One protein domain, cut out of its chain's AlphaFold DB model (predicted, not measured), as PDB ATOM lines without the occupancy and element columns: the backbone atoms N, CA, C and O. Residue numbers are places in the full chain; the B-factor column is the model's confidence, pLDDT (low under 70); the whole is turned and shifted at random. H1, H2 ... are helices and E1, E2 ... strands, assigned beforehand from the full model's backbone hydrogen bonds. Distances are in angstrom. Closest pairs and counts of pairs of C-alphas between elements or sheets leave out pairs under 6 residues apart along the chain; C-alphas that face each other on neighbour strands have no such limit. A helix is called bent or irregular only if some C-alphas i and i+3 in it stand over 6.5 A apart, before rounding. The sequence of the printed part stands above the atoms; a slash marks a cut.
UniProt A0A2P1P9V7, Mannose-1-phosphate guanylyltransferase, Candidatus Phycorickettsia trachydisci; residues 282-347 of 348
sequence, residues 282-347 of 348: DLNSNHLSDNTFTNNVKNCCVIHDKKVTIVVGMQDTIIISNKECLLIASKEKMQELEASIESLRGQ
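This is residues 282 to 347 of the 348 residues of the protein "Mannose-1-phosphate guanylyltransferase" of Candidatus Phycorickettsia trachydisci (UniProt A0A2P1P9V7). The printed part winds in two stacked turns, E1 to E2 and E3 to E4; E5 folds back beside E4 as a hairpin, and H1 follows, residues 342 to 347 sticking out. The 66 printed residues include five named strands, then one named helix: class mixed, sheets E2 E4 E5 mixed and E1 E3 parallel. It is only just compact, close to loose, with radius of gyration of the C-alphas 12.5 A, spanning 37 by 26 by 16 A.

Look at E4, residues 317 to 321: E2, residues 301 to 304, is its parallel neighbour, with N 303 and O 319 2.8 A apart. E5, residues 326 to 330, is antiparallel to E4, with N 318 and O 329 2.8 A apart. H1, residues 331 to 345, is on one face of this sheet, making two layers, helix and sheet, at a height of 8.8 A over the sheet; its closest C-alpha pair with E5 is Leu 337 and Ala 329, 7.1 A. In H1, 9 of 11 O i to N i+4 pairs are within hydrogen-bond range. E1, residues 292 to 295, is parallel to E3, residues 309 to 312, with N 293 and O 309 2.8 A apart.

Find E1's start, C-alpha 292, at (-52.876, 32.839, -11.976), and H1's end, C-alpha 345, at (-43.408, 25.034, 13.681). E4 spans 13.0 A, E5 13.7 A and H1 20.7 A; H1 is irregular, C-alphas 332 and 335 being 8.1 A apart.

The farthest C-alphas, Leu 283 and Gln 347, are 39.5 A apart. The printed part has no cut, its links are tight, and pLDDT is under 70 at residues 346 to 347.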
ATOM      1  N   ASP A 282     -56.530  20.685 -13.724       92.69
ATOM      2  CA  ASP A 282     -56.806  20.933 -15.139       92.69
ATOM      3  C   ASP A 282     -56.248  19.809 -16.043       92.69
ATOM      4  O   ASP A 282     -55.687  18.815 -15.575       92.69
ATOM      5  N   LEU A 283     -56.380  19.976 -17.365       93.75
ATOM      6  CA  LEU A 283     -55.897  19.015 -18.368       93.75
ATOM      7  C   LEU A 283     -54.369  18.826 -18.374       93.75
ATOM      8  O   LEU A 283     -53.879  17.811 -18.864       93.75
ATOM      9  N   ASN A 284     -53.614  19.779 -17.827       94.12
ATOM     10  CA  ASN A 284     -52.160  19.717 -17.682       94.12
ATOM     11  C   ASN A 284     -51.741  19.229 -16.284       94.12
ATOM     12  O   ASN A 284     -50.572  19.354 -15.904       94.12
ATOM     13  N   SER A 285     -52.685  18.674 -15.516       95.12
ATOM     14  CA  SER A 285     -52.514  18.257 -14.123       95.12
ATOM     15  C   SER A 285     -52.153  19.405 -13.172       95.12
ATOM     16  O   SER A 285     -51.605  19.160 -12.094       95.12
ATOM     17  N   ASN A 286     -52.444  20.655 -13.543       95.62
ATOM     18  CA  ASN A 286     -52.216  21.807 -12.684       95.62
ATOM     19  C   ASN A 286     -53.415  22.068 -11.774       95.62
ATOM     20  O   ASN A 286     -54.560  21.953 -12.198       95.62
ATOM     21  N   HIS A 287     -53.155  22.521 -10.552       94.31
ATOM     22  CA  HIS A 287     -54.146  23.225  -9.748       94.31
ATOM     23  C   HIS A 287     -53.751  24.693  -9.659       94.31
ATOM     24  O   HIS A 287     -52.642  24.989  -9.217       94.31
ATOM     25  N   LEU A 288     -54.629  25.604 -10.067       93.25
ATOM     26  CA  LEU A 288     -54.338  27.032 -10.133       93.25
ATOM     27  C   LEU A 288     -55.438  27.806  -9.406       93.25
ATOM     28  O   LEU A 288     -56.609  27.687  -9.753       93.25
ATOM     29  N   SER A 289     -55.059  28.620  -8.422       90.62
ATOM     30  CA  SER A 289     -55.955  29.651  -7.888       90.62
ATOM     31  C   SER A 289     -56.315  30.670  -8.969       90.62
ATOM     32  O   SER A 289     -55.521  30.920  -9.883       90.62
ATOM     33  N   ASP A 290     -57.471  31.315  -8.823       88.69
ATOM     34  CA  ASP A 290     -57.881  32.434  -9.675       88.69
ATOM     35  C   ASP A 290     -56.788  33.517  -9.750       88.69
ATOM     36  O   ASP A 290     -55.987  33.677  -8.828       88.69
ATOM     37  N   ASN A 291     -56.749  34.291 -10.838       91.94
ATOM     38  CA  ASN A 291     -55.705  35.299 -11.103       91.94
ATOM     39  C   ASN A 291     -54.275  34.726 -11.208       91.94
ATOM     40  O   ASN A 291     -53.290  35.429 -10.951       91.94
ATOM     41  N   THR A 292     -54.154  33.457 -11.605       95.25
ATOM     42  CA  THR A 292     -52.876  32.839 -11.976       95.25
ATOM     43  C   THR A 292     -52.734  32.794 -13.495       95.25
ATOM     44  O   THR A 292     -53.531  32.161 -14.184       95.25
ATOM     45  N   PHE A 293     -51.696  33.437 -14.020       96.06
ATOM     46  CA  PHE A 293     -51.347  33.431 -15.436       96.06
ATOM     47  C   PHE A 293     -50.206  32.445 -15.665       96.06
ATOM     48  O   PHE A 293     -49.176  32.511 -14.990       96.06
ATOM     49  N   THR A 294     -50.381  31.523 -16.608       96.75
ATOM     50  CA  THR A 294     -49.407  30.460 -16.866       96.75
ATOM     51  C   THR A 294     -48.961  30.436 -18.322       96.75
ATOM     52  O   THR A 294     -49.739  30.719 -19.232       96.75
ATOM     53  N   ASN A 295     -47.692  30.098 -18.550       97.12
ATOM     54  CA  ASN A 295     -47.158  29.791 -19.876       97.12
ATOM     55  C   ASN A 295     -46.170  28.621 -19.774       97.12
ATOM     56  O   ASN A 295     -45.198  28.706 -19.027       97.12
ATOM     57  N   ASN A 296     -46.405  27.534 -20.515       96.44
ATOM     58  CA  ASN A 296     -45.608  26.303 -20.450       96.44
ATOM     59  C   ASN A 296     -45.480  25.744 -19.013       96.44
ATOM     60  O   ASN A 296     -44.376  25.599 -18.490       96.44
ATOM     61  N   VAL A 297     -46.619  25.484 -18.355       97.81
ATOM     62  CA  VAL A 297     -46.689  24.977 -16.971       97.81
ATOM     63  C   VAL A 297     -47.409  23.631 -16.918       97.81
ATOM     64  O   VAL A 297     -48.499  23.496 -17.481       97.81
ATOM     65  N   LYS A 298     -46.827  22.643 -16.227       97.44
ATOM     66  CA  LYS A 298     -47.377  21.279 -16.146       97.44
ATOM     67  C   LYS A 298     -47.206  20.658 -14.760       97.44
ATOM     68  O   LYS A 298     -46.147  20.756 -14.154       97.44
ATOM     69  N   ASN A 299     -48.229  19.951 -14.286       96.38
ATOM     70  CA  ASN A 299     -48.243  19.288 -12.983       96.38
ATOM     71  C   ASN A 299     -47.858  20.202 -11.796       96.38
ATOM     72  O   ASN A 299     -47.276  19.746 -10.810       96.38
ATOM     73  N   CYS A 300     -48.192  21.490 -11.853       96.50
ATOM     74  CA  CYS A 300     -47.932  22.455 -10.787       96.50
ATOM     75  C   CYS A 300     -49.147  22.650  -9.871       96.50
ATOM     76  O   CYS A 300     -50.290  22.511 -10.289       96.50
ATOM     77  N   CYS A 301     -48.918  23.000  -8.609       95.56
ATOM     78  CA  CYS A 301     -49.972  23.442  -7.698       95.56
ATOM     79  C   CYS A 301     -49.673  24.871  -7.259       95.56
ATOM     80  O   CYS A 301     -48.666  25.098  -6.597       95.56
ATOM     81  N   VAL A 302     -50.519  25.822  -7.645       94.69
ATOM     82  CA  VAL A 302     -50.377  27.245  -7.342       94.69
ATOM     83  C   VAL A 302     -51.569  27.687  -6.508       94.69
ATOM     84  O   VAL A 302     -52.687  27.789  -7.014       94.69
ATOM     85  N   ILE A 303     -51.328  27.953  -5.225       91.81
ATOM     86  CA  ILE A 303     -52.350  28.402  -4.280       91.81
ATOM     87  C   ILE A 303     -51.948  29.740  -3.686       91.81
ATOM     88  O   ILE A 303     -50.858  29.877  -3.134       91.81
ATOM     89  N   HIS A 304     -52.831  30.734  -3.759       90.19
ATOM     90  CA  HIS A 304     -52.576  32.028  -3.132       90.19
ATOM     91  C   HIS A 304     -53.842  32.731  -2.637       90.19
ATOM     92  O   HIS A 304     -54.955  32.407  -3.044       90.19
ATOM     93  N   ASP A 305     -53.662  33.693  -1.730       83.94
ATOM     94  CA  ASP A 305     -54.733  34.584  -1.268       83.94
ATOM     95  C   ASP A 305     -54.613  35.959  -1.945       83.94
ATOM     96  O   ASP A 305     -53.796  36.790  -1.541       83.94
ATOM     97  N   LYS A 306     -55.449  36.193  -2.969       79.69
ATOM     98  CA  LYS A 306     -55.665  37.495  -3.640       79.69
ATOM     99  C   LYS A 306     -54.418  38.128  -4.275       79.69
ATOM    100  O   LYS A 306     -54.307  39.354  -4.314       79.69
ATOM    101  N   LYS A 307     -53.485  37.326  -4.792       85.69
ATOM    102  CA  LYS A 307     -52.317  37.827  -5.536       85.69
ATOM    103  C   LYS A 307     -52.515  37.630  -7.038       85.69
ATOM    104  O   LYS A 307     -53.203  36.717  -7.469       85.69
ATOM    105  N   VAL A 308     -51.897  38.482  -7.848       93.06
ATOM    106  CA  VAL A 308     -51.665  38.146  -9.257       93.06
ATOM    107  C   VAL A 308     -50.395  37.311  -9.300       93.06
ATOM    108  O   VAL A 308     -49.351  37.767  -8.835       93.06
ATOM    109  N   THR A 309     -50.484  36.092  -9.826       95.25
ATOM    110  CA  THR A 309     -49.351  35.159  -9.871       95.25
ATOM    111  C   THR A 309     -49.042  34.800 -11.316       95.25
ATOM    112  O   THR A 309     -49.934  34.387 -12.050       95.25
ATOM    113  N   ILE A 310     -47.786  34.951 -11.737       96.75
ATOM    114  CA  ILE A 310     -47.326  34.597 -13.084       96.75
ATOM    115  C   ILE A 310     -46.332  33.443 -12.955       96.75
ATOM    116  O   ILE A 310     -45.339  33.569 -12.242       96.75
ATOM    117  N   VAL A 311     -46.596  32.326 -13.635       97.25
ATOM    118  CA  VAL A 311     -45.743  31.127 -13.607       97.25
ATOM    119  C   VAL A 311     -45.388  30.729 -15.033       97.25
ATOM    120  O   VAL A 311     -46.270  30.491 -15.857       97.25
ATOM    121  N   VAL A 312     -44.093  30.662 -15.343       97.50
ATOM    122  CA  VAL A 312     -43.609  30.397 -16.704       97.50
ATOM    123  C   VAL A 312     -42.566  29.285 -16.689       97.50
ATOM    124  O   VAL A 312     -41.603  29.362 -15.935       97.50
ATOM    125  N   GLY A 313     -42.747  28.263 -17.530       97.50
ATOM    126  CA  GLY A 313     -41.754  27.205 -17.751       97.50
ATOM    127  C   GLY A 313     -41.557  26.232 -16.584       97.50
ATOM    128  O   GLY A 313     -40.540  25.545 -16.544       97.50
ATOM    129  N   MET A 314     -42.482  26.189 -15.622       97.69
ATOM    130  CA  MET A 314     -42.362  25.355 -14.422       97.69
ATOM    131  C   MET A 314     -43.068  24.014 -14.585       97.69
ATOM    132  O   MET A 314     -44.151  23.928 -15.165       97.69
ATOM    133  N   GLN A 315     -42.461  22.969 -14.028       97.44
ATOM    134  CA  GLN A 315     -43.043  21.632 -13.964       97.44
ATOM    135  C   GLN A 315     -42.905  21.070 -12.551       97.44
ATOM    136  O   GLN A 315     -42.001  21.467 -11.816       97.44
ATOM    137  N   ASP A 316     -43.838  20.207 -12.146       96.56
ATOM    138  CA  ASP A 316     -43.772  19.446 -10.888       96.56
ATOM    139  C   ASP A 316     -43.513  20.313  -9.643       96.56
ATOM    140  O   ASP A 316     -42.840  19.905  -8.703       96.56
ATOM    141  N   THR A 317     -44.048  21.537  -9.626       97.00
ATOM    142  CA  THR A 317     -43.746  22.543  -8.594       97.00
ATOM    143  C   THR A 317     -44.981  22.888  -7.763       97.00
ATOM    144  O   THR A 317     -46.080  23.050  -8.290       97.00
ATOM    145  N   ILE A 318     -44.798  23.038  -6.455       95.50
ATOM    146  CA  ILE A 318     -45.783  23.547  -5.500       95.50
ATOM    147  C   ILE A 318     -45.407  24.986  -5.173       95.50
ATOM    148  O   ILE A 318     -44.277  25.251  -4.772       95.50
ATOM    149  N   ILE A 319     -46.358  25.898  -5.332       95.06
ATOM    150  CA  ILE A 319     -46.248  27.318  -5.015       95.06
ATOM    151  C   ILE A 319     -47.441  27.656  -4.129       95.06
ATOM    152  O   ILE A 319     -48.576  27.696  -4.599       95.06
ATOM    153  N   ILE A 320     -47.202  27.894  -2.844       92.75
ATOM    154  CA  ILE A 320     -48.243  28.308  -1.901       92.75
ATOM    155  C   ILE A 320     -47.852  29.661  -1.324       92.75
ATOM    156  O   ILE A 320     -46.779  29.807  -0.748       92.75
ATOM    157  N   SER A 321     -48.718  30.661  -1.468       90.25
ATOM    158  CA  SER A 321     -48.452  32.010  -0.981       90.25
ATOM    159  C   SER A 321     -49.631  32.580  -0.206       90.25
ATOM    160  O   SER A 321     -50.681  32.877  -0.768       90.25
ATOM    161  N   ASN A 322     -49.446  32.809   1.088       86.56
ATOM    162  CA  ASN A 322     -50.413  33.524   1.916       86.56
ATOM    163  C   ASN A 322     -49.793  34.847   2.418       86.56
ATOM    164  O   ASN A 322     -48.864  35.386   1.802       86.56
ATOM    165  N   LYS A 323     -50.356  35.433   3.479       83.62
ATOM    166  CA  LYS A 323     -49.853  36.684   4.071       83.62
ATOM    167  C   LYS A 323     -48.546  36.516   4.850       83.62
ATOM    168  O   LYS A 323     -47.809  37.482   4.984       83.62
ATOM    169  N   GLU A 324     -48.288  35.321   5.363       82.38
ATOM    170  CA  GLU A 324     -47.211  35.021   6.311       82.38
ATOM    171  C   GLU A 324     -46.074  34.218   5.668       82.38
ATOM    172  O   GLU A 324     -44.938  34.277   6.123       82.38
ATOM    173  N   CYS A 325     -46.364  33.465   4.604       87.06
ATOM    174  CA  CYS A 325     -45.430  32.528   4.001       87.06
ATOM    175  C   CYS A 325     -45.540  32.510   2.473       87.06
ATOM    176  O   CYS A 325     -46.632  32.557   1.895       87.06
ATOM    177  N   LEU A 326     -44.376  32.390   1.833       91.50
ATOM    178  CA  LEU A 326     -44.219  31.890   0.476       91.50
ATOM    179  C   LEU A 326     -43.473  30.554   0.553       91.50
ATOM    180  O   LEU A 326     -42.324  30.507   0.980       91.50
ATOM    181  N   LEU A 327     -44.134  29.490   0.119       92.56
ATOM    182  CA  LEU A 327     -43.579  28.153  -0.008       92.56
ATOM    183  C   LEU A 327     -43.443  27.834  -1.490       92.56
ATOM    184  O   LEU A 327     -44.420  27.908  -2.236       92.56
ATOM    185  N   ILE A 328     -42.234  27.461  -1.900       95.44
ATOM    186  CA  ILE A 328     -41.943  26.974  -3.246       95.44
ATOM    187  C   ILE A 328     -41.119  25.701  -3.107       95.44
ATOM    188  O   ILE A 328     -40.076  25.710  -2.458       95.44
ATOM    189  N   ALA A 329     -41.587  24.608  -3.699       95.44
ATOM    190  CA  ALA A 329     -40.892  23.330  -3.636       95.44
ATOM    191  C   ALA A 329     -41.187  22.473  -4.864       95.44
ATOM    192  O   ALA A 329     -42.283  22.523  -5.419       95.44
ATOM    193  N   SER A 330     -40.230  21.630  -5.244       95.62
ATOM    194  CA  SER A 330     -40.515  20.517  -6.149       95.62
ATOM    195  C   SER A 330     -41.404  19.487  -5.443       95.62
ATOM    196  O   SER A 330     -41.191  19.175  -4.270       95.62
ATOM    197  N   LYS A 331     -42.369  18.915  -6.168       92.56
ATOM    198  CA  LYS A 331     -43.213  17.804  -5.706       92.56
ATOM    199  C   LYS A 331     -42.387  16.570  -5.347       92.56
ATOM    200  O   LYS A 331     -42.764  15.843  -4.434       92.56
ATOM    201  N   GLU A 332     -41.246  16.359  -6.001       93.69
ATOM    202  CA  GLU A 332     -40.328  15.251  -5.688       93.69
ATOM    203  C   GLU A 332     -39.739  15.361  -4.277       93.69
ATOM    204  O   GLU A 332     -39.373  14.365  -3.658       93.69
ATOM    205  N   LYS A 333     -39.680  16.584  -3.742       93.81
ATOM    206  CA  LYS A 333     -39.099  16.908  -2.439       93.81
ATOM    207  C   LYS A 333     -40.156  17.006  -1.339       93.81
ATOM    208  O   LYS A 333     -39.925  17.642  -0.318       93.81
ATOM    209  N   MET A 334     -41.307  16.351  -1.518       88.88
ATOM    210  CA  MET A 334     -42.436  16.411  -0.581       88.88
ATOM    211  C   MET A 334     -42.061  16.018   0.853       88.88
ATOM    212  O   MET A 334     -42.461  16.693   1.794       88.88
ATOM    213  N   GLN A 335     -41.272  14.956   1.039       87.00
ATOM    214  CA  GLN A 335     -40.861  14.529   2.384       87.00
ATOM    215  C   GLN A 335     -39.954  15.565   3.062       87.00
ATOM    216  O   GLN A 335     -40.141  15.877   4.235       87.00
ATOM    217  N   GLU A 336     -39.003  16.133   2.315       91.25
ATOM    218  CA  GLU A 336     -38.114  17.197   2.805       91.25
ATOM    219  C   GLU A 336     -38.906  18.477   3.122       91.25
ATOM    220  O   GLU A 336     -38.632  19.158   4.113       91.25
ATOM    221  N   LEU A 337     -39.926  18.777   2.314       89.12
ATOM    222  CA  LEU A 337     -40.840  19.893   2.526       89.12
ATOM    223  C   LEU A 337     -41.661  19.727   3.810       89.12
ATOM    224  O   LEU A 337     -41.697  20.648   4.625       89.12
ATOM    225  N   GLU A 338     -42.299  18.570   4.005       86.12
ATOM    226  CA  GLU A 338     -43.078  18.278   5.216       86.12
ATOM    227  C   GLU A 338     -42.186  18.358   6.469       86.12
ATOM    228  O   GLU A 338     -42.556  19.028   7.434       86.12
ATOM    229  N   ALA A 339     -40.969  17.801   6.423       86.56
ATOM    230  CA  ALA A 339     -39.998  17.908   7.515       86.56
ATOM    231  C   ALA A 339     -39.577  19.364   7.806       86.56
ATOM    232  O   ALA A 339     -39.448  19.763   8.965       86.56
ATOM    233  N   SER A 340     -39.400  20.184   6.765       87.25
ATOM    234  CA  SER A 340     -39.059  21.607   6.913       87.25
ATOM    235  C   SER A 340     -40.196  22.407   7.555       87.25
ATOM    236  O   SER A 340     -39.952  23.245   8.424       87.25
ATOM    237  N   ILE A 341     -41.446  22.122   7.175       84.69
ATOM    238  CA  ILE A 341     -42.639  22.727   7.784       84.69
ATOM    239  C   ILE A 341     -42.743  22.339   9.264       84.69
ATOM    240  O   ILE A 341     -43.013  23.198  10.105       84.69
ATOM    241  N   GLU A 342     -42.528  21.066   9.600       82.44
ATOM    242  CA  GLU A 342     -42.540  20.604  10.993       82.44
ATOM    243  C   GLU A 342     -41.452  21.289  11.831       82.44
ATOM    244  O   GLU A 342     -41.741  21.757  12.933       82.44
ATOM    245  N   SER A 343     -40.236  21.426  11.292       83.44
ATOM    246  CA  SER A 343     -39.127  22.106  11.973       83.44
ATOM    247  C   SER A 343     -39.426  23.580  12.264       83.44
ATOM    248  O   SER A 343     -39.229  24.027  13.394       83.44
ATOM    249  N   LEU A 344     -39.968  24.321  11.287       80.12
ATOM    250  CA  LEU A 344     -40.345  25.728  11.461       80.12
ATOM    251  C   LEU A 344     -41.369  25.901  12.592       80.12
ATOM    252  O   LEU A 344     -41.270  26.813  13.408       80.12
ATOM    253  N   ARG A 345     -42.345  24.993  12.669       70.88
ATOM    254  CA  ARG A 345     -43.408  25.034  13.681       70.88
ATOM    255  C   ARG A 345     -42.931  24.698  15.090       70.88
ATOM    256  O   ARG A 345     -43.624  25.048  16.030       70.88
ATOM    257  N   GLY A 346     -41.790  24.025  15.243       60.91
ATOM    258  CA  GLY A 346     -41.162  23.811  16.549       60.91
ATOM    259  C   GLY A 346     -40.427  25.043  17.092       60.91
ATOM    260  O   GLY A 346     -40.030  25.039  18.253       60.91
ATOM    261  N   GLN A 347     -40.222  26.075  16.264       52.28
ATOM    262  CA  GLN A 347     -39.499  27.304  16.617       52.28
ATOM    263  C   GLN A 347     -40.426  28.498  16.914       52.28
ATOM    264  O   GLN A 347     -39.948  29.526  17.390       52.28
TER     265      GLN A 347